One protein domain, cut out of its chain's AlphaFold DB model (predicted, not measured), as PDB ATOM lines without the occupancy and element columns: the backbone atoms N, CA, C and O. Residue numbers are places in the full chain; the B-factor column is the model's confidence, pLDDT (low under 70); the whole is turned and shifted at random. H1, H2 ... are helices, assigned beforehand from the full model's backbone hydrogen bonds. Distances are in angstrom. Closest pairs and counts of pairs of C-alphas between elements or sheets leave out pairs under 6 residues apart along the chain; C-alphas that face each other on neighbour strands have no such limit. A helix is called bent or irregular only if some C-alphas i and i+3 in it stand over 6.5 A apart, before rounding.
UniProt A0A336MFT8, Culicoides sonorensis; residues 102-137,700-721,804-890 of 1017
ATOM      1  N   LYS A 102     -47.010   8.942  64.925       54.03
ATOM      2  CA  LYS A 102     -46.885   7.622  65.575       54.03
ATOM      3  C   LYS A 102     -46.547   6.515  64.566       54.03
ATOM      4  O   LYS A 102     -45.982   5.496  64.950       54.03
ATOM      5  N   THR A 103     -46.875   6.718  63.292       65.75
ATOM      6  CA  THR A 103     -46.686   5.780  62.182       65.75
ATOM      7  C   THR A 103     -45.917   6.420  61.016       65.75
ATOM      8  O   THR A 103     -45.710   7.633  60.959       65.75
ATOM      9  N   ILE A 104     -45.506   5.596  60.044       65.94
ATOM     10  CA  ILE A 104     -44.905   6.069  58.783       65.94
ATOM     11  C   ILE A 104     -45.926   6.863  57.948       65.94
ATOM     12  O   ILE A 104     -45.549   7.835  57.296       65.94
ATOM     13  N   GLN A 105     -47.209   6.494  58.018       71.56
ATOM     14  CA  GLN A 105     -48.303   7.151  57.297       71.56
ATOM     15  C   GLN A 105     -48.580   8.552  57.862       71.56
ATOM     16  O   GLN A 105     -48.749   9.496  57.093       71.56
ATOM     17  N   ASP A 106     -48.509   8.731  59.187       76.50
ATOM     18  CA  ASP A 106     -48.625  10.053  59.823       76.50
ATOM     19  C   ASP A 106     -47.492  10.990  59.366       76.50
ATOM     20  O   ASP A 106     -47.705  12.183  59.150       76.50
ATOM     21  N   TYR A 107     -46.278  10.448  59.188       78.00
ATOM     22  CA  TYR A 107     -45.141  11.205  58.660       78.00
ATOM     23  C   TYR A 107     -45.344  11.596  57.190       78.00
ATOM     24  O   TYR A 107     -44.993  12.708  56.801       78.00
ATOM     25  N   GLU A 108     -45.928  10.724  56.367       80.31
ATOM     26  CA  GLU A 108     -46.240  11.029  54.964       80.31
ATOM     27  C   GLU A 108     -47.351  12.078  54.850       80.31
ATOM     28  O   GLU A 108     -47.176  13.068  54.142       80.31
ATOM     29  N   ALA A 109     -48.419  11.973  55.648       85.25
ATOM     30  CA  ALA A 109     -49.443  13.011  55.754       85.25
ATOM     31  C   ALA A 109     -48.858  14.360  56.224       85.25
ATOM     32  O   ALA A 109     -49.181  15.410  55.661       85.25
ATOM     33  N   PHE A 110     -47.948  14.354  57.205       87.69
ATOM     34  CA  PHE A 110     -47.210  15.549  57.633       87.69
ATOM     35  C   PHE A 110     -46.350  16.138  56.501       87.69
ATOM     36  O   PHE A 110     -46.387  17.349  56.274       87.69
ATOM     37  N   MET A 111     -45.611  15.303  55.761       86.88
ATOM     38  CA  MET A 111     -44.804  15.724  54.611       86.88
ATOM     39  C   MET A 111     -45.664  16.372  53.519       86.88
ATOM     40  O   MET A 111     -45.340  17.471  53.069       86.88
ATOM     41  N   ILE A 112     -46.776  15.735  53.134       89.69
ATOM     42  CA  ILE A 112     -47.719  16.240  52.125       89.69
ATOM     43  C   ILE A 112     -48.285  17.594  52.559       89.69
ATOM     44  O   ILE A 112     -48.186  18.572  51.818       89.69
ATOM     45  N   ASN A 113     -48.815  17.687  53.783       90.56
ATOM     46  CA  ASN A 113     -49.385  18.928  54.314       90.56
ATOM     47  C   ASN A 113     -48.352  20.063  54.373       90.56
ATOM     48  O   ASN A 113     -48.667  21.203  54.036       90.56
ATOM     49  N   ARG A 114     -47.100  19.755  54.725       90.62
ATOM     50  CA  ARG A 114     -46.005  20.729  54.780       90.62
ATOM     51  C   ARG A 114     -45.543  21.190  53.391       90.62
ATOM     52  O   ARG A 114     -45.236  22.368  53.227       90.62
ATOM     53  N   ILE A 115     -45.553  20.317  52.381       91.56
ATOM     54  CA  ILE A 115     -45.303  20.707  50.979       91.56
ATOM     55  C   ILE A 115     -46.460  21.575  50.453       91.56
ATOM     56  O   ILE A 115     -46.208  22.633  49.875       91.56
ATOM     57  N   LYS A 116     -47.719  21.197  50.718       91.44
ATOM     58  CA  LYS A 116     -48.908  22.004  50.379       91.44
ATOM     59  C   LYS A 116     -48.899  23.372  51.064       91.44
ATOM     60  O   LYS A 116     -49.286  24.360  50.440       91.44
ATOM     61  N   GLU A 117     -48.430  23.467  52.308       91.06
ATOM     62  CA  GLU A 117     -48.247  24.755  52.983       91.06
ATOM     63  C   GLU A 117     -47.200  25.618  52.263       91.06
ATOM     64  O   GLU A 117     -47.477  26.781  51.970       91.06
ATOM     65  N   GLN A 118     -46.035  25.055  51.919       91.50
ATOM     66  CA  GLN A 118     -44.981  25.782  51.201       91.50
ATOM     67  C   GLN A 118     -45.476  26.295  49.843       91.50
ATOM     68  O   GLN A 118     -45.390  27.490  49.584       91.50
ATOM     69  N   LEU A 119     -46.108  25.458  49.016       90.12
ATOM     70  CA  LEU A 119     -46.665  25.866  47.715       90.12
ATOM     71  C   LEU A 119     -47.625  27.074  47.808       90.12
ATOM     72  O   LEU A 119     -47.635  27.934  46.922       90.12
ATOM     73  N   ASN A 120     -48.400  27.162  48.897       87.56
ATOM     74  CA  ASN A 120     -49.401  28.209  49.116       87.56
ATOM     75  C   ASN A 120     -48.894  29.450  49.879       87.56
ATOM     76  O   ASN A 120     -49.459  30.528  49.692       87.56
ATOM     77  N   ARG A 121     -47.875  29.323  50.743       87.12
ATOM     78  CA  ARG A 121     -47.392  30.402  51.636       87.12
ATOM     79  C   ARG A 121     -45.951  30.849  51.375       87.12
ATOM     80  O   ARG A 121     -45.658  32.033  51.541       87.12
ATOM     81  N   ASP A 122     -45.071  29.922  51.004       88.44
ATOM     82  CA  ASP A 122     -43.645  30.158  50.755       88.44
ATOM     83  C   ASP A 122     -43.112  29.249  49.631       88.44
ATOM     84  O   ASP A 122     -42.453  28.222  49.838       88.44
ATOM     85  N   GLY A 123     -43.399  29.665  48.399       88.50
ATOM     86  CA  GLY A 123     -42.892  29.035  47.189       88.50
ATOM     87  C   GLY A 123     -41.369  29.098  47.054       88.50
ATOM     88  O   GLY A 123     -40.808  28.313  46.289       88.50
ATOM     89  N   GLN A 124     -40.674  29.974  47.796       88.56
ATOM     90  CA  GLN A 124     -39.211  29.957  47.822       88.56
ATOM     91  C   GLN A 124     -38.715  28.756  48.627       88.56
ATOM     92  O   GLN A 124     -37.911  27.992  48.101       88.56
ATOM     93  N   ALA A 125     -39.244  28.518  49.834       91.69
ATOM     94  CA  ALA A 125     -38.917  27.332  50.630       91.69
ATOM     95  C   ALA A 125     -39.174  26.025  49.860       91.69
ATOM     96  O   ALA A 125     -38.296  25.159  49.836       91.69
ATOM     97  N   PHE A 126     -40.311  25.914  49.155       93.75
ATOM     98  CA  PHE A 126     -40.600  24.760  48.292       93.75
ATOM     99  C   PHE A 126     -39.481  24.516  47.268       93.75
ATOM    100  O   PHE A 126     -38.893  23.430  47.236       93.75
ATOM    101  N   VAL A 127     -39.159  25.531  46.453       93.62
ATOM    102  CA  VAL A 127     -38.166  25.410  45.375       93.62
ATOM    103  C   VAL A 127     -36.758  25.195  45.930       93.62
ATOM    104  O   VAL A 127     -36.026  24.376  45.385       93.62
ATOM    105  N   LEU A 128     -36.370  25.862  47.022       94.00
ATOM    106  CA  LEU A 128     -35.076  25.646  47.681       94.00
ATOM    107  C   LEU A 128     -34.906  24.196  48.138       94.00
ATOM    108  O   LEU A 128     -33.842  23.614  47.934       94.00
ATOM    109  N   ASN A 129     -35.949  23.609  48.732       94.69
ATOM    110  CA  ASN A 129     -35.942  22.215  49.159       94.69
ATOM    111  C   ASN A 129     -35.799  21.269  47.949       94.69
ATOM    112  O   ASN A 129     -34.928  20.400  47.969       94.69
ATOM    113  N   GLN A 130     -36.546  21.491  46.857       94.69
ATOM    114  CA  GLN A 130     -36.429  20.656  45.649       94.69
ATOM    115  C   GLN A 130     -35.056  20.800  44.968       94.69
ATOM    116  O   GLN A 130     -34.458  19.807  44.555       94.69
ATOM    117  N   LEU A 131     -34.520  22.023  44.883       95.06
ATOM    118  CA  LEU A 131     -33.195  22.290  44.317       95.06
ATOM    119  C   LEU A 131     -32.090  21.610  45.132       95.06
ATOM    120  O   LEU A 131     -31.253  20.919  44.551       95.06
ATOM    121  N   MET A 132     -32.104  21.752  46.461       94.50
ATOM    122  CA  MET A 132     -31.127  21.097  47.338       94.50
ATOM    123  C   MET A 132     -31.199  19.571  47.258       94.50
ATOM    124  O   MET A 132     -30.157  18.921  47.328       94.50
ATOM    125  N   LEU A 133     -32.385  18.985  47.069       92.44
ATOM    126  CA  LEU A 133     -32.498  17.540  46.885       92.44
ATOM    127  C   LEU A 133     -32.000  17.087  45.502       92.44
ATOM    128  O   LEU A 133     -31.298  16.084  45.418       92.44
ATOM    129  N   SER A 134     -32.290  17.858  44.443       92.25
ATOM    130  CA  SER A 134     -31.900  17.549  43.053       92.25
ATOM    131  C   SER A 134     -30.388  17.493  42.805       92.25
ATOM    132  O   SER A 134     -29.951  16.950  41.796       92.25
ATOM    133  N   MET A 135     -29.573  18.067  43.696       90.56
ATOM    134  CA  MET A 135     -28.126  18.128  43.513       90.56
ATOM    135  C   MET A 135     -27.389  17.151  44.433       90.56
ATOM    136  O   MET A 135     -27.623  17.116  45.644       90.56
ATOM    137  N   GLN A 136     -26.449  16.398  43.858       90.94
ATOM    138  CA  GLN A 136     -25.528  15.517  44.578       90.94
ATOM    139  C   GLN A 136     -24.087  16.036  44.454       90.94
ATOM    140  O   GLN A 136     -23.727  16.638  43.443       90.94
ATOM    141  N   PHE A 137     -23.267  15.792  45.479       91.31
ATOM    142  CA  PHE A 137     -21.819  16.071  45.477       91.31
ATOM    143  C   PHE A 137     -20.959  14.793  45.433       91.31
ATOM    144  O   PHE A 137     -19.770  14.874  45.147       91.31
ATOM    145  N   PRO A 700     -27.686  12.793  36.808       91.06
ATOM    146  CA  PRO A 700     -28.276  13.729  35.858       91.06
ATOM    147  C   PRO A 700     -28.298  15.143  36.447       91.06
ATOM    148  O   PRO A 700     -28.539  15.343  37.637       91.06
ATOM    149  N   LYS A 701     -28.050  16.152  35.606       90.56
ATOM    150  CA  LYS A 701     -28.046  17.551  36.043       90.56
ATOM    151  C   LYS A 701     -29.395  18.210  35.775       90.56
ATOM    152  O   LYS A 701     -29.785  18.361  34.615       90.56
ATOM    153  N   MET A 702     -30.049  18.688  36.835       90.75
ATOM    154  CA  MET A 702     -31.317  19.410  36.736       90.75
ATOM    155  C   MET A 702     -31.243  20.579  35.742       90.75
ATOM    156  O   MET A 702     -30.250  21.306  35.628       90.75
ATOM    157  N   ARG A 703     -32.344  20.794  35.022       90.38
ATOM    158  CA  ARG A 703     -32.489  21.794  33.957       90.38
ATOM    159  C   ARG A 703     -32.716  23.195  34.551       90.38
ATOM    160  O   ARG A 703     -33.731  23.825  34.274       90.38
ATOM    161  N   TYR A 704     -31.771  23.697  35.353       90.19
ATOM    162  CA  TYR A 704     -31.907  24.923  36.165       90.19
ATOM    163  C   TYR A 704     -32.388  26.163  35.390       90.19
ATOM    164  O   TYR A 704     -33.188  26.928  35.922       90.19
ATOM    165  N   MET A 705     -31.994  26.340  34.121       87.00
ATOM    166  CA  MET A 705     -32.522  27.432  33.282       87.00
ATOM    167  C   MET A 705     -34.016  27.266  32.950       87.00
ATOM    168  O   MET A 705     -34.737  28.254  32.909       87.00
ATOM    169  N   LYS A 706     -34.526  26.035  32.771       88.44
ATOM    170  CA  LYS A 706     -35.974  25.799  32.608       88.44
ATOM    171  C   LYS A 706     -36.731  26.115  33.902       88.44
ATOM    172  O   LYS A 706     -37.772  26.757  33.830       88.44
ATOM    173  N   VAL A 707     -36.181  25.738  35.063       89.25
ATOM    174  CA  VAL A 707     -36.748  26.080  36.384       89.25
ATOM    175  C   VAL A 707     -36.804  27.598  36.570       89.25
ATOM    176  O   VAL A 707     -37.870  28.132  36.861       89.25
ATOM    177  N   TYR A 708     -35.690  28.300  36.331       88.81
ATOM    178  CA  TYR A 708     -35.637  29.763  36.374       88.81
ATOM    179  C   TYR A 708     -36.670  30.397  35.431       88.81
ATOM    180  O   TYR A 708     -37.456  31.228  35.875       88.81
ATOM    181  N   ASN A 709     -36.747  29.960  34.170       86.88
ATOM    182  CA  ASN A 709     -37.696  30.521  33.207       86.88
ATOM    183  C   ASN A 709     -39.160  30.283  33.633       86.88
ATOM    184  O   ASN A 709     -39.963  31.206  33.552       86.88
ATOM    185  N   THR A 710     -39.523  29.095  34.135       86.12
ATOM    186  CA  THR A 710     -40.874  28.815  34.673       86.12
ATOM    187  C   THR A 710     -41.220  29.700  35.880       86.12
ATOM    188  O   THR A 710     -42.371  30.108  36.049       86.12
ATOM    189  N   LEU A 711     -40.231  30.038  36.710       85.94
ATOM    190  CA  LEU A 711     -40.394  30.956  37.839       85.94
ATOM    191  C   LEU A 711     -40.470  32.432  37.412       85.94
ATOM    192  O   LEU A 711     -41.176  33.206  38.056       85.94
ATOM    193  N   ALA A 712     -39.774  32.809  36.337       84.38
ATOM    194  CA  ALA A 712     -39.699  34.171  35.807       84.38
ATOM    195  C   ALA A 712     -40.860  34.566  34.880       84.38
ATOM    196  O   ALA A 712     -41.100  35.753  34.683       84.38
ATOM    197  N   MET A 713     -41.584  33.596  34.313       80.75
ATOM    198  CA  MET A 713     -42.731  33.860  33.439       80.75
ATOM    199  C   MET A 713     -43.810  34.699  34.124       80.75
ATOM    200  O   MET A 713     -44.298  34.323  35.194       80.75
ATOM    201  N   HIS A 714     -44.239  35.767  33.448       72.12
ATOM    202  CA  HIS A 714     -45.362  36.605  33.864       72.12
ATOM    203  C   HIS A 714     -46.672  35.804  33.923       72.12
ATOM    204  O   HIS A 714     -47.249  35.693  35.006       72.12
ATOM    205  N   ASP A 715     -47.072  35.166  32.816       79.06
ATOM    206  CA  ASP A 715     -48.215  34.247  32.778       79.06
ATOM    207  C   ASP A 715     -47.769  32.786  32.537       79.06
ATOM    208  O   ASP A 715     -47.215  32.482  31.477       79.06
ATOM    209  N   PRO A 716     -47.981  31.858  33.493       77.31
ATOM    210  CA  PRO A 716     -47.752  30.426  33.293       77.31
ATOM    211  C   PRO A 716     -48.773  29.740  32.364       77.31
ATOM    212  O   PRO A 716     -48.456  28.676  31.830       77.31
ATOM    213  N   LEU A 717     -49.974  30.298  32.155       77.69
ATOM    214  CA  LEU A 717     -51.045  29.657  31.379       77.69
ATOM    215  C   LEU A 717     -50.690  29.509  29.897       77.69
ATOM    216  O   LEU A 717     -50.995  28.469  29.318       77.69
ATOM    217  N   ILE A 718     -49.967  30.470  29.316       75.25
ATOM    218  CA  ILE A 718     -49.548  30.456  27.901       75.25
ATOM    219  C   ILE A 718     -48.741  29.187  27.550       75.25
ATOM    220  O   ILE A 718     -48.868  28.654  26.452       75.25
ATOM    221  N   LYS A 719     -47.957  28.623  28.486       73.56
ATOM    222  CA  LYS A 719     -47.252  27.341  28.253       73.56
ATOM    223  C   LYS A 719     -48.112  26.095  28.442       73.56
ATOM    224  O   LYS A 719     -47.746  25.050  27.912       73.56
ATOM    225  N   LEU A 720     -49.191  26.176  29.218       72.31
ATOM    226  CA  LEU A 720     -50.130  25.064  29.395       72.31
ATOM    227  C   LEU A 720     -51.171  25.022  28.270       72.31
ATOM    228  O   LEU A 720     -51.635  23.948  27.910       72.31
ATOM    229  N   ASN A 721     -51.502  26.178  27.693       76.25
ATOM    230  CA  ASN A 721     -52.343  26.297  26.512       76.25
ATOM    231  C   ASN A 721     -51.756  27.343  25.538       76.25
ATOM    232  O   ASN A 721     -52.091  28.525  25.648       76.25
ATOM    233  N   ASN A 804     -31.525  36.629  36.142       71.50
ATOM    234  CA  ASN A 804     -31.661  37.960  36.709       71.50
ATOM    235  C   ASN A 804     -31.811  37.856  38.228       71.50
ATOM    236  O   ASN A 804     -32.906  37.659  38.753       71.50
ATOM    237  N   ILE A 805     -30.697  38.046  38.939       71.75
ATOM    238  CA  ILE A 805     -30.622  38.052  40.408       71.75
ATOM    239  C   ILE A 805     -31.721  38.918  41.046       71.75
ATOM    240  O   ILE A 805     -32.231  38.556  42.104       71.75
ATOM    241  N   LYS A 806     -32.102  40.038  40.413       72.12
ATOM    242  CA  LYS A 806     -33.059  41.020  40.951       72.12
ATOM    243  C   LYS A 806     -34.528  40.589  40.846       72.12
ATOM    244  O   LYS A 806     -35.376  41.256  41.433       72.12
ATOM    245  N   LEU A 807     -34.839  39.514  40.117       74.19
ATOM    246  CA  LEU A 807     -36.199  38.994  39.976       74.19
ATOM    247  C   LEU A 807     -36.770  38.604  41.350       74.19
ATOM    248  O   LEU A 807     -36.238  37.721  42.023       74.19
ATOM    249  N   ASN A 808     -37.869  39.232  41.760       73.00
ATOM    250  CA  ASN A 808     -38.567  38.864  42.991       73.00
ATOM    251  C   ASN A 808     -39.550  37.719  42.700       73.00
ATOM    252  O   ASN A 808     -40.494  37.895  41.933       73.00
ATOM    253  N   LEU A 809     -39.347  36.561  43.329       71.88
ATOM    254  CA  LEU A 809     -40.265  35.425  43.216       71.88
ATOM    255  C   LEU A 809     -41.559  35.674  44.002       71.88
ATOM    256  O   LEU A 809     -41.520  36.158  45.136       71.88
ATOM    257  N   ALA A 810     -42.698  35.294  43.420       70.50
ATOM    258  CA  ALA A 810     -43.990  35.334  44.098       70.50
ATOM    259  C   ALA A 810     -43.995  34.410  45.332       70.50
ATOM    260  O   ALA A 810     -43.540  33.269  45.261       70.50
ATOM    261  N   LYS A 811     -44.519  34.900  46.467       74.56
ATOM    262  CA  LYS A 811     -44.574  34.131  47.728       74.56
ATOM    263  C   LYS A 811     -45.492  32.909  47.636       74.56
ATOM    264  O   LYS A 811     -45.162  31.864  48.181       74.56
ATOM    265  N   LYS A 812     -46.609  33.040  46.919       82.62
ATOM    266  CA  LYS A 812     -47.493  31.939  46.529       82.62
ATOM    267  C   LYS A 812     -47.165  31.520  45.097       82.62
ATOM    268  O   LYS A 812     -46.949  32.375  44.236       82.62
ATOM    269  N   LEU A 813     -47.144  30.216  44.836       85.69
ATOM    270  CA  LEU A 813     -47.078  29.680  43.479       85.69
ATOM    271  C   LEU A 813     -48.506  29.437  42.985       85.69
ATOM    272  O   LEU A 813     -49.247  28.670  43.593       85.69
ATOM    273  N   GLU A 814     -48.904  30.077  41.889       86.88
ATOM    274  CA  GLU A 814     -50.218  29.820  41.283       86.88
ATOM    275  C   GLU A 814     -50.271  28.419  40.647       86.88
ATOM    276  O   GLU A 814     -49.242  27.982  40.122       86.88
ATOM    277  N   PRO A 815     -51.422  27.709  40.649       86.94
ATOM    278  CA  PRO A 815     -51.497  26.292  40.264       86.94
ATOM    279  C   PRO A 815     -50.878  25.976  38.898       86.94
ATOM    280  O   PRO A 815     -50.097  25.040  38.771       86.94
ATOM    281  N   ALA A 816     -51.103  26.826  37.892       86.31
ATOM    282  CA  ALA A 816     -50.475  26.692  36.577       86.31
ATOM    283  C   ALA A 816     -48.929  26.688  36.629       86.31
ATOM    284  O   ALA A 816     -48.280  25.930  35.912       86.31
ATOM    285  N   ARG A 817     -48.320  27.484  37.521       89.19
ATOM    286  CA  ARG A 817     -46.869  27.463  37.768       89.19
ATOM    287  C   ARG A 817     -46.452  26.256  38.618       89.19
ATOM    288  O   ARG A 817     -45.345  25.769  38.426       89.19
ATOM    289  N   GLN A 818     -47.309  25.753  39.514       90.44
ATOM    290  CA  GLN A 818     -47.049  24.513  40.262       90.44
ATOM    291  C   GLN A 818     -46.962  23.304  39.316       90.44
ATOM    292  O   GLN A 818     -45.934  22.628  39.314       90.44
ATOM    293  N   ARG A 819     -47.955  23.106  38.432       89.38
ATOM    294  CA  ARG A 819     -47.953  22.056  37.391       89.38
ATOM    295  C   ARG A 819     -46.660  22.071  36.560       89.38
ATOM    296  O   ARG A 819     -45.964  21.062  36.483       89.38
ATOM    297  N   LEU A 820     -46.265  23.243  36.045       89.62
ATOM    298  CA  LEU A 820     -45.019  23.433  35.279       89.62
ATOM    299  C   LEU A 820     -43.720  23.194  36.081       89.62
ATOM    300  O   LEU A 820     -42.654  23.063  35.478       89.62
ATOM    301  N   LEU A 821     -43.771  23.179  37.418       91.75
ATOM    302  CA  LEU A 821     -42.640  22.810  38.275       91.75
ATOM    303  C   LEU A 821     -42.650  21.311  38.600       91.75
ATOM    304  O   LEU A 821     -41.582  20.701  38.591       91.75
ATOM    305  N   PHE A 822     -43.814  20.694  38.826       93.44
ATOM    306  CA  PHE A 822     -43.919  19.241  39.001       93.44
ATOM    307  C   PHE A 822     -43.455  18.490  37.742       93.44
ATOM    308  O   PHE A 822     -42.621  17.597  37.854       93.44
ATOM    309  N   ASP A 823     -43.850  18.952  36.549       91.31
ATOM    310  CA  ASP A 823     -43.367  18.464  35.242       91.31
ATOM    311  C   ASP A 823     -41.847  18.620  35.008       91.31
ATOM    312  O   ASP A 823     -41.302  18.077  34.047       91.31
ATOM    313  N   LEU A 824     -41.143  19.373  35.861       93.25
ATOM    314  CA  LEU A 824     -39.681  19.470  35.846       93.25
ATOM    315  C   LEU A 824     -39.035  18.633  36.959       93.25
ATOM    316  O   LEU A 824     -37.997  18.019  36.718       93.25
ATOM    317  N   PHE A 825     -39.604  18.625  38.167       95.25
ATOM    318  CA  PHE A 825     -39.016  17.954  39.331       95.25
ATOM    319  C   PHE A 825     -39.333  16.455  39.406       95.25
ATOM    320  O   PHE A 825     -38.424  15.686  39.708       95.25
ATOM    321  N   VAL A 826     -40.568  16.024  39.121       95.06
ATOM    322  CA  VAL A 826     -40.972  14.610  39.254       95.06
ATOM    323  C   VAL A 826     -40.162  13.698  38.322       95.06
ATOM    324  O   VAL A 826     -39.516  12.792  38.851       95.06
ATOM    325  N   PRO A 827     -40.051  13.964  36.999       95.00
ATOM    326  CA  PRO A 827     -39.230  13.128  36.119       95.00
ATOM    327  C   PRO A 827     -37.761  13.122  36.547       95.00
ATOM    328  O   PRO A 827     -37.105  12.089  36.532       95.00
ATOM    329  N   HIS A 828     -37.237  14.266  36.995       95.50
ATOM    330  CA  HIS A 828     -35.833  14.383  37.368       95.50
ATOM    331  C   HIS A 828     -35.474  13.599  38.645       95.50
ATOM    332  O   HIS A 828     -34.384  13.038  38.741       95.50
ATOM    333  N   PHE A 829     -36.385  13.493  39.617       95.81
ATOM    334  CA  PHE A 829     -36.175  12.614  40.772       95.81
ATOM    335  C   PHE A 829     -36.246  11.124  40.401       95.81
ATOM    336  O   PHE A 829     -35.542  10.319  41.015       95.81
ATOM    337  N   ILE A 830     -37.009  10.762  39.363       94.50
ATOM    338  CA  ILE A 830     -36.995   9.414  38.779       94.50
ATOM    339  C   ILE A 830     -35.660   9.161  38.045       94.50
ATOM    340  O   ILE A 830     -35.013   8.154  38.332       94.50
ATOM    341  N   GLU A 831     -35.166  10.101  37.222       93.31
ATOM    342  CA  GLU A 831     -33.834  10.030  36.580       93.31
ATOM    343  C   GLU A 831     -32.710   9.819  37.628       93.31
ATOM    344  O   GLU A 831     -31.838   8.962  37.459       93.31
ATOM    345  N   ILE A 832     -32.726  10.576  38.739       92.94
ATOM    346  CA  ILE A 832     -31.762  10.430  39.851       92.94
ATOM    347  C   ILE A 832     -31.875   9.044  40.499       92.94
ATOM    348  O   ILE A 832     -30.854   8.423  40.804       92.94
ATOM    349  N   CYS A 833     -33.097   8.550  40.706       93.31
ATOM    350  CA  CYS A 833     -33.347   7.238  41.295       93.31
ATOM    351  C   CYS A 833     -32.822   6.098  40.406       93.31
ATOM    352  O   CYS A 833     -32.101   5.224  40.889       93.31
ATOM    353  N   GLN A 834     -33.131   6.131  39.108       91.19
ATOM    354  CA  GLN A 834     -32.647   5.167  38.115       91.19
ATOM    355  C   GLN A 834     -31.111   5.168  38.051       91.19
ATOM    356  O   GLN A 834     -30.492   4.108  38.154       91.19
ATOM    357  N   TYR A 835     -30.478   6.348  37.985       90.44
ATOM    358  CA  TYR A 835     -29.017   6.472  38.017       90.44
ATOM    359  C   TYR A 835     -28.414   5.883  39.303       90.44
ATOM    360  O   TYR A 835     -27.457   5.105  39.247       90.44
ATOM    361  N   GLY A 836     -28.998   6.215  40.460       86.81
ATOM    362  CA  GLY A 836     -28.561   5.726  41.767       86.81
ATOM    363  C   GLY A 836     -28.591   4.200  41.874       86.81
ATOM    364  O   GLY A 836     -27.663   3.621  42.433       86.81
ATOM    365  N   LEU A 837     -29.599   3.543  41.291       87.50
ATOM    366  CA  LEU A 837     -29.705   2.079  41.251       87.50
ATOM    367  C   LEU A 837     -28.744   1.419  40.250       87.50
ATOM    368  O   LEU A 837     -28.240   0.337  40.530       87.50
ATOM    369  N   GLN A 838     -28.493   2.041  39.094       83.81
ATOM    370  CA  GLN A 838     -27.749   1.411  37.994       83.81
ATOM    371  C   GLN A 838     -26.235   1.655  38.006       83.81
ATOM    372  O   GLN A 838     -25.488   0.817  37.504       83.81
ATOM    373  N   LYS A 839     -25.776   2.829  38.462       78.00
ATOM    374  CA  LYS A 839     -24.394   3.295  38.221       78.00
ATOM    375  C   LYS A 839     -23.536   3.429  39.474       78.00
ATOM    376  O   LYS A 839     -22.325   3.283  39.376       78.00
ATOM    377  N   GLU A 840     -24.141   3.689  40.631       75.56
ATOM    378  CA  GLU A 840     -23.415   3.924  41.895       75.56
ATOM    379  C   GLU A 840     -23.860   2.995  43.042       75.56
ATOM    380  O   GLU A 840     -23.232   2.991  44.106       75.56
ATOM    381  N   ASP A 841     -24.934   2.216  42.858       77.44
ATOM    382  CA  ASP A 841     -25.624   1.441  43.907       77.44
ATOM    383  C   ASP A 841     -25.897   2.281  45.176       77.44
ATOM    384  O   ASP A 841     -25.577   1.921  46.311       77.44
ATOM    385  N   SER A 842     -26.442   3.482  44.977       85.19
ATOM    386  CA  SER A 842     -26.735   4.446  46.040       85.19
ATOM    387  C   SER A 842     -28.198   4.351  46.476       85.19
ATOM    388  O   SER A 842     -29.024   5.228  46.215       85.19
ATOM    389  N   ILE A 843     -28.531   3.245  47.148       85.94
ATOM    390  CA  ILE A 843     -29.910   2.936  47.559       85.94
ATOM    391  C   ILE A 843     -30.525   4.035  48.436       85.94
ATOM    392  O   ILE A 843     -31.708   4.316  48.285       85.94
ATOM    393  N   SER A 844     -29.758   4.695  49.308       85.44
ATOM    394  CA  SER A 844     -30.272   5.797  50.136       85.44
ATOM    395  C   SER A 844     -30.726   6.996  49.296       85.44
ATOM    396  O   SER A 844     -31.832   7.497  49.492       85.44
ATOM    397  N   VAL A 845     -29.923   7.415  48.310       88.25
ATOM    398  CA  VAL A 845     -30.280   8.501  47.383       88.25
ATOM    399  C   VAL A 845     -31.481   8.100  46.523       88.25
ATOM    400  O   VAL A 845     -32.394   8.907  46.348       88.25
ATOM    401  N   ALA A 846     -31.538   6.849  46.055       90.81
ATOM    402  CA  ALA A 846     -32.684   6.320  45.316       90.81
ATOM    403  C   ALA A 846     -33.973   6.306  46.167       90.81
ATOM    404  O   ALA A 846     -34.993   6.830  45.731       90.81
ATOM    405  N   GLN A 847     -33.918   5.801  47.406       89.44
ATOM    406  CA  GLN A 847     -35.041   5.781  48.355       89.44
ATOM    407  C   GLN A 847     -35.600   7.175  48.655       89.44
ATOM    408  O   GLN A 847     -36.816   7.346  48.733       89.44
ATOM    409  N   ILE A 848     -34.729   8.167  48.851       89.75
ATOM    410  CA  ILE A 848     -35.153   9.537  49.155       89.75
ATOM    411  C   ILE A 848     -35.719  10.206  47.893       89.75
ATOM    412  O   ILE A 848     -36.771  10.841  47.960       89.75
ATOM    413  N   SER A 849     -35.084  10.004  46.733       92.25
ATOM    414  CA  SER A 849     -35.535  10.585  45.460       92.25
ATOM    415  C   SER A 849     -36.883  10.017  45.011       92.25
ATOM    416  O   SER A 849     -37.779  10.794  44.697       92.25
ATOM    417  N   ILE A 850     -37.081   8.691  45.058       94.31
ATOM    418  CA  ILE A 850     -38.357   8.070  44.661       94.31
ATOM    419  C   ILE A 850     -39.503   8.473  45.598       94.31
ATOM    420  O   ILE A 850     -40.609   8.736  45.135       94.31
ATOM    421  N   ARG A 851     -39.238   8.608  46.907       91.44
ATOM    422  CA  ARG A 851     -40.245   9.061  47.876       91.44
ATOM    423  C   ARG A 851     -40.602  10.532  47.675       91.44
ATOM    424  O   ARG A 851     -41.766  10.889  47.816       91.44
ATOM    425  N   GLN A 852     -39.643  11.386  47.312       93.06
ATOM    426  CA  GLN A 852     -39.956  12.773  46.961       93.06
ATOM    427  C   GLN A 852     -40.711  12.864  45.627       93.06
ATOM    428  O   GLN A 852     -41.654  13.645  45.533       93.06
ATOM    429  N   ALA A 853     -40.357  12.049  44.625       94.56
ATOM    430  CA  ALA A 853     -41.109  11.952  43.373       94.56
ATOM    431  C   ALA A 853     -42.573  11.561  43.634       94.56
ATOM    432  O   ALA A 853     -43.477  12.227  43.137       94.56
ATOM    433  N   GLU A 854     -42.805  10.557  44.486       92.94
ATOM    434  CA  GLU A 854     -44.139  10.112  44.903       92.94
ATOM    435  C   GLU A 854     -44.930  11.220  45.616       92.94
ATOM    436  O   GLU A 854     -46.049  11.532  45.212       92.94
ATOM    437  N   LEU A 855     -44.343  11.855  46.639       92.44
ATOM    438  CA  LEU A 855     -44.985  12.936  47.399       92.44
ATOM    439  C   LEU A 855     -45.379  14.124  46.504       92.44
ATOM    440  O   LEU A 855     -46.413  14.752  46.728       92.44
ATOM    441  N   LEU A 856     -44.571  14.436  45.488       92.94
ATOM    442  CA  LEU A 856     -44.886  15.468  44.500       92.94
ATOM    443  C   LEU A 856     -45.954  15.007  43.498       92.94
ATOM    444  O   LEU A 856     -46.854  15.783  43.193       92.94
ATOM    445  N   ALA A 857     -45.884  13.767  43.008       92.88
ATOM    446  CA  ALA A 857     -46.845  13.218  42.052       92.88
ATOM    447  C   ALA A 857     -48.255  13.088  42.654       92.88
ATOM    448  O   ALA A 857     -49.229  13.432  41.990       92.88
ATOM    449  N   GLN A 858     -48.375  12.706  43.931       92.06
ATOM    450  CA  GLN A 858     -49.649  12.702  44.663       92.06
ATOM    451  C   GLN A 858     -50.268  14.111  44.749       92.06
ATOM    452  O   GLN A 858     -51.455  14.286  44.487       92.06
ATOM    453  N   ILE A 859     -49.461  15.139  45.048       91.06
ATOM    454  CA  ILE A 859     -49.920  16.541  45.101       91.06
ATOM    455  C   ILE A 859     -50.239  17.091  43.698       91.06
ATOM    456  O   ILE A 859     -51.103  17.957  43.562       91.06
ATOM    457  N   PHE A 860     -49.565  16.599  42.655       91.06
ATOM    458  CA  PHE A 860     -49.839  16.960  41.263       91.06
ATOM    459  C   PHE A 860     -51.141  16.311  40.762       91.06
ATOM    460  O   PHE A 860     -51.911  16.982  40.084       91.06
ATOM    461  N   TYR A 861     -51.449  15.073  41.163       90.31
ATOM    462  CA  TYR A 861     -52.694  14.379  40.800       90.31
ATOM    463  C   TYR A 861     -53.953  15.084  41.331       90.31
ATOM    464  O   TYR A 861     -54.959  15.149  40.640       90.31
ATOM    465  N   GLU A 862     -53.879  15.748  42.491       88.25
ATOM    466  CA  GLU A 862     -54.947  16.650  42.971       88.25
ATOM    467  C   GLU A 862     -55.173  17.895  42.083       88.25
ATOM    468  O   GLU A 862     -56.098  18.671  42.327       88.25
ATOM    469  N   GLN A 863     -54.313  18.135  41.088       85.31
ATOM    470  CA  GLN A 863     -54.360  19.295  40.197       85.31
ATOM    471  C   GLN A 863     -54.455  18.933  38.712       85.31
ATOM    472  O   GLN A 863     -54.830  19.811  37.936       85.31
ATOM    473  N   ASP A 864     -54.036  17.740  38.287       85.12
ATOM    474  CA  ASP A 864     -53.905  17.352  36.878       85.12
ATOM    475  C   ASP A 864     -53.804  15.819  36.742       85.12
ATOM    476  O   ASP A 864     -52.842  15.209  37.220       85.12
ATOM    477  N   ASP A 865     -54.763  15.199  36.049       85.38
ATOM    478  CA  ASP A 865     -54.831  13.739  35.862       85.38
ATOM    479  C   ASP A 865     -53.584  13.178  35.152       85.38
ATOM    480  O   ASP A 865     -53.213  12.017  35.341       85.38
ATOM    481  N   LYS A 866     -52.858  14.019  34.396       85.94
ATOM    482  CA  LYS A 866     -51.568  13.680  33.772       85.94
ATOM    483  C   LYS A 866     -50.566  13.091  34.774       85.94
ATOM    484  O   LYS A 866     -49.733  12.267  34.389       85.94
ATOM    485  N   ALA A 867     -50.641  13.485  36.047       87.56
ATOM    486  CA  ALA A 867     -49.760  12.989  37.099       87.56
ATOM    487  C   ALA A 867     -49.893  11.478  37.365       87.56
ATOM    488  O   ALA A 867     -48.947  10.881  37.881       87.56
ATOM    489  N   GLN A 868     -51.010  10.847  36.971       90.06
ATOM    490  CA  GLN A 868     -51.215   9.400  37.092       90.06
ATOM    491  C   GLN A 868     -50.081   8.607  36.427       90.06
ATOM    492  O   GLN A 868     -49.562   7.671  37.031       90.06
ATOM    493  N   LYS A 869     -49.606   9.051  35.254       91.94
ATOM    494  CA  LYS A 869     -48.513   8.391  34.519       91.94
ATOM    495  C   LYS A 869     -47.210   8.324  35.319       91.94
ATOM    496  O   LYS A 869     -46.485   7.338  35.238       91.94
ATOM    497  N   TYR A 870     -46.921   9.349  36.124       91.44
ATOM    498  CA  TYR A 870     -45.752   9.329  37.005       91.44
ATOM    499  C   TYR A 870     -45.961   8.395  38.203       91.44
ATOM    500  O   TYR A 870     -45.010   7.754  38.632       91.44
ATOM    501  N   LEU A 871     -47.180   8.280  38.743       92.12
ATOM    502  CA  LEU A 871     -47.481   7.322  39.817       92.12
ATOM    503  C   LEU A 871     -47.349   5.867  39.327       92.12
ATOM    504  O   LEU A 871     -46.781   5.036  40.036       92.12
ATOM    505  N   GLU A 872     -47.799   5.593  38.101       91.62
ATOM    506  CA  GLU A 872     -47.649   4.305  37.411       91.62
ATOM    507  C   GLU A 872     -46.170   3.943  37.170       91.62
ATOM    508  O   GLU A 872     -45.777   2.805  37.419       91.62
ATOM    509  N   GLU A 873     -45.319   4.905  36.786       92.44
ATOM    510  CA  GLU A 873     -43.861   4.712  36.656       92.44
ATOM    511  C   GLU A 873     -43.157   4.520  38.019       92.44
ATOM    512  O   GLU A 873     -42.252   3.693  38.165       92.44
ATOM    513  N   ILE A 874     -43.572   5.270  39.044       92.62
ATOM    514  CA  ILE A 874     -42.944   5.281  40.375       92.62
ATOM    515  C   ILE A 874     -43.178   3.973  41.142       92.62
ATOM    516  O   ILE A 874     -42.266   3.498  41.830       92.62
ATOM    517  N   GLN A 875     -44.372   3.385  41.051       92.75
ATOM    518  CA  GLN A 875     -44.762   2.224  41.858       92.75
ATOM    519  C   GLN A 875     -43.849   0.986  41.683       92.75
ATOM    520  O   GLN A 875     -43.340   0.501  42.701       92.75
ATOM    521  N   PRO A 876     -43.551   0.478  40.466       92.75
ATOM    522  CA  PRO A 876     -42.664  -0.678  40.306       92.75
ATOM    523  C   PRO A 876     -41.230  -0.387  40.779       92.75
ATOM    524  O   PRO A 876     -40.594  -1.247  41.393       92.75
ATOM    525  N   ILE A 877     -40.730   0.840  40.588       91.44
ATOM    526  CA  ILE A 877     -39.407   1.267  41.075       91.44
ATOM    527  C   ILE A 877     -39.381   1.260  42.616       91.44
ATOM    528  O   ILE A 877     -38.443   0.741  43.229       91.44
ATOM    529  N   LYS A 878     -40.434   1.776  43.261       91.31
ATOM    530  CA  LYS A 878     -40.609   1.776  44.722       91.31
ATOM    531  C   LYS A 878     -40.665   0.355  45.295       91.31
ATOM    532  O   LYS A 878     -40.033   0.088  46.322       91.31
ATOM    533  N   GLU A 879     -41.377  -0.567  44.653       90.00
ATOM    534  CA  GLU A 879     -41.443  -1.975  45.070       90.00
ATOM    535  C   GLU A 879     -40.106  -2.706  44.882       90.00
ATOM    536  O   GLU A 879     -39.648  -3.407  45.790       90.00
ATOM    537  N   PHE A 880     -39.421  -2.474  43.759       89.00
ATOM    538  CA  PHE A 880     -38.084  -3.002  43.484       89.00
ATOM    539  C   PHE A 880     -37.063  -2.571  44.551       89.00
ATOM    540  O   PHE A 880     -36.343  -3.408  45.104       89.00
ATOM    541  N   ILE A 881     -37.060  -1.284  44.920       87.12
ATOM    542  CA  ILE A 881     -36.227  -0.742  46.005       87.12
ATOM    543  C   ILE A 881     -36.570  -1.402  47.342       87.12
ATOM    544  O   ILE A 881     -35.669  -1.830  48.067       87.12
ATOM    545  N   GLN A 882     -37.858  -1.540  47.676       87.69
ATOM    546  CA  GLN A 882     -38.268  -2.239  48.896       87.69
ATOM    547  C   GLN A 882     -37.792  -3.696  48.921       87.69
ATOM    548  O   GLN A 882     -37.385  -4.169  49.983       87.69
ATOM    549  N   ARG A 883     -37.806  -4.402  47.784       88.06
ATOM    550  CA  ARG A 883     -37.305  -5.779  47.672       88.06
ATOM    551  C   ARG A 883     -35.810  -5.857  47.997       88.06
ATOM    552  O   ARG A 883     -35.445  -6.628  48.883       88.06
ATOM    553  N   ILE A 884     -34.976  -5.007  47.390       85.44
ATOM    554  CA  ILE A 884     -33.524  -4.983  47.660       85.44
ATOM    555  C   ILE A 884     -33.238  -4.600  49.120       85.44
ATOM    556  O   ILE A 884     -32.399  -5.215  49.776       85.44
ATOM    557  N   VAL A 885     -33.961  -3.623  49.672       84.12
ATOM    558  CA  VAL A 885     -33.793  -3.186  51.071       84.12
ATOM    559  C   VAL A 885     -34.216  -4.273  52.067       84.12
ATOM    560  O   VAL A 885     -33.626  -4.378  53.141       84.12
ATOM    561  N   ARG A 886     -35.206  -5.112  51.727       84.44
ATOM    562  CA  ARG A 886     -35.559  -6.304  52.517       84.44
ATOM    563  C   ARG A 886     -34.472  -7.379  52.412       84.44
ATOM    564  O   ARG A 886     -34.093  -7.914  53.446       84.44
ATOM    565  N   GLN A 887     -33.925  -7.634  51.220       81.38
ATOM    566  CA  GLN A 887     -32.815  -8.579  51.011       81.38
ATOM    567  C   GLN A 887     -31.567  -8.174  51.818       81.38
ATOM    568  O   GLN A 887     -31.161  -8.911  52.711       81.38
ATOM    569  N   ARG A 888     -31.068  -6.937  51.670       76.00
ATOM    570  CA  ARG A 888     -29.897  -6.436  52.430       76.00
ATOM    571  C   ARG A 888     -30.090  -6.390  53.955       76.00
ATOM    572  O   ARG A 888     -29.110  -6.267  54.681       76.00
ATOM    573  N   ARG A 889     -31.327  -6.481  54.462       69.50
ATOM    574  CA  ARG A 889     -31.622  -6.644  55.902       69.50
ATOM    575  C   ARG A 889     -31.594  -8.100  56.375       69.50
ATOM    576  O   ARG A 889     -31.440  -8.321  57.572       69.50
ATOM    577  N   LEU A 890     -31.766  -9.063  55.472       62.75
ATOM    578  CA  LEU A 890     -31.660 -10.500  55.743       62.75
ATOM    579  C   LEU A 890     -30.208 -10.983  55.616       62.75
ATOM    580  O   LEU A 890     -29.778 -11.806  56.418       62.75
TER     581      LEU A 890
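What this domain is: This is residues 102 to 137, 700 to 721 and 804 to 890 of the 1017 residues of a protein of Culicoides sonorensis (UniProt A0A336MFT8). Three long helices fold back and forth on one another: H5 in the core, H6 back along it, and bent H7 back along H6, with its far arm H7b running out at one end. H2 and H3 pack along other parts of H5, short H4 sits by its beginning, and H1 crosses H6 and makes a V with H2, while residues 102 to 107 stick out. The printed part has 145 residues with seven named helices, H1 to H7 in order, and no named strand; its class is all helix. It is compact, with a radius of gyration of the C-alphas of 15.9 A, and elongated, spanning 53 by 33 by 27 A.

How they stand to each other: H5, residues 815 to 840, is irregular, but only just: C-alphas 837 and 840 are 6.6 A apart. H6, residues 843 to 861, forms a helical hairpin with H5, at a shallow tilt of 22 degrees, opposite ways; the closest C-alphas, of Cys 833 and Ala 846, are 4.2 A apart. H7, residues 865 to 890, was assigned as one helix by its hydrogen bonds but is bent, with C-alphas 873 and 876 6.6 A apart; its arms are H7a, 865 to 873, and H7b, 876 to 890. H6 and H7a form a second helical hairpin, closest at the C-alphas of Tyr 861 and Ala 867, 4.9 A. H7b touches H6 with residues 877 to 881 alone, closest at the C-alphas of Lys 878 and Ile 850, 6.7 A. H2, residues 123 to 134, touches H5 at a shallow tilt of 17 degrees, the same way, closest at the C-alphas of Ser 134 and Phe 829, 6.9 A. H3, residues 704 to 712, touches H5 at a shallow tilt of 13 degrees, opposite ways, closest at the C-alphas of Thr 710 and Leu 820, 6.8 A. H4, residues 717 to 720, touches H5, closest at the C-alphas of Leu 717 and Ala 816, 6.0 A. H1, residues 104 to 121, touches H6 at a steep tilt of 59 degrees, closest at the C-alphas of Ile 112 and Leu 855, 6.4 A, and touches H2, closest at those of Gln 118 and Phe 126, 5.4 A. Every O i to N i+4 pair is within hydrogen-bond range in H1, H2, H3 and H7b, against 18 of 22 in H5, 14 of 15 in H6 and 3 of 5 in H7a; H4 is too short for such a pair.

Where its parts are: H5 is 35.9 A from first to last C-alpha, beginning at C-alpha 815 (-51.497, 26.292, 40.264). H6 measures 26.4 A, H1 25.5 A and H7b 21.4 A. H1 begins at C-alpha 104 (-44.905, 6.069, 58.783), and H7b ends at C-alpha 890 (-31.660, -10.500, 55.743).

The domain as a whole: The C-alphas farthest apart, of His 714 and Leu 890, are 53.7 A apart. Residues 138 to 699 and 722 to 803 are not printed; the gaps between C-alphas are 11.8 A and 25.8 A. The links printed whole are tight. Residues 102 to 104 and 889 to 890 have pLDDT under 70.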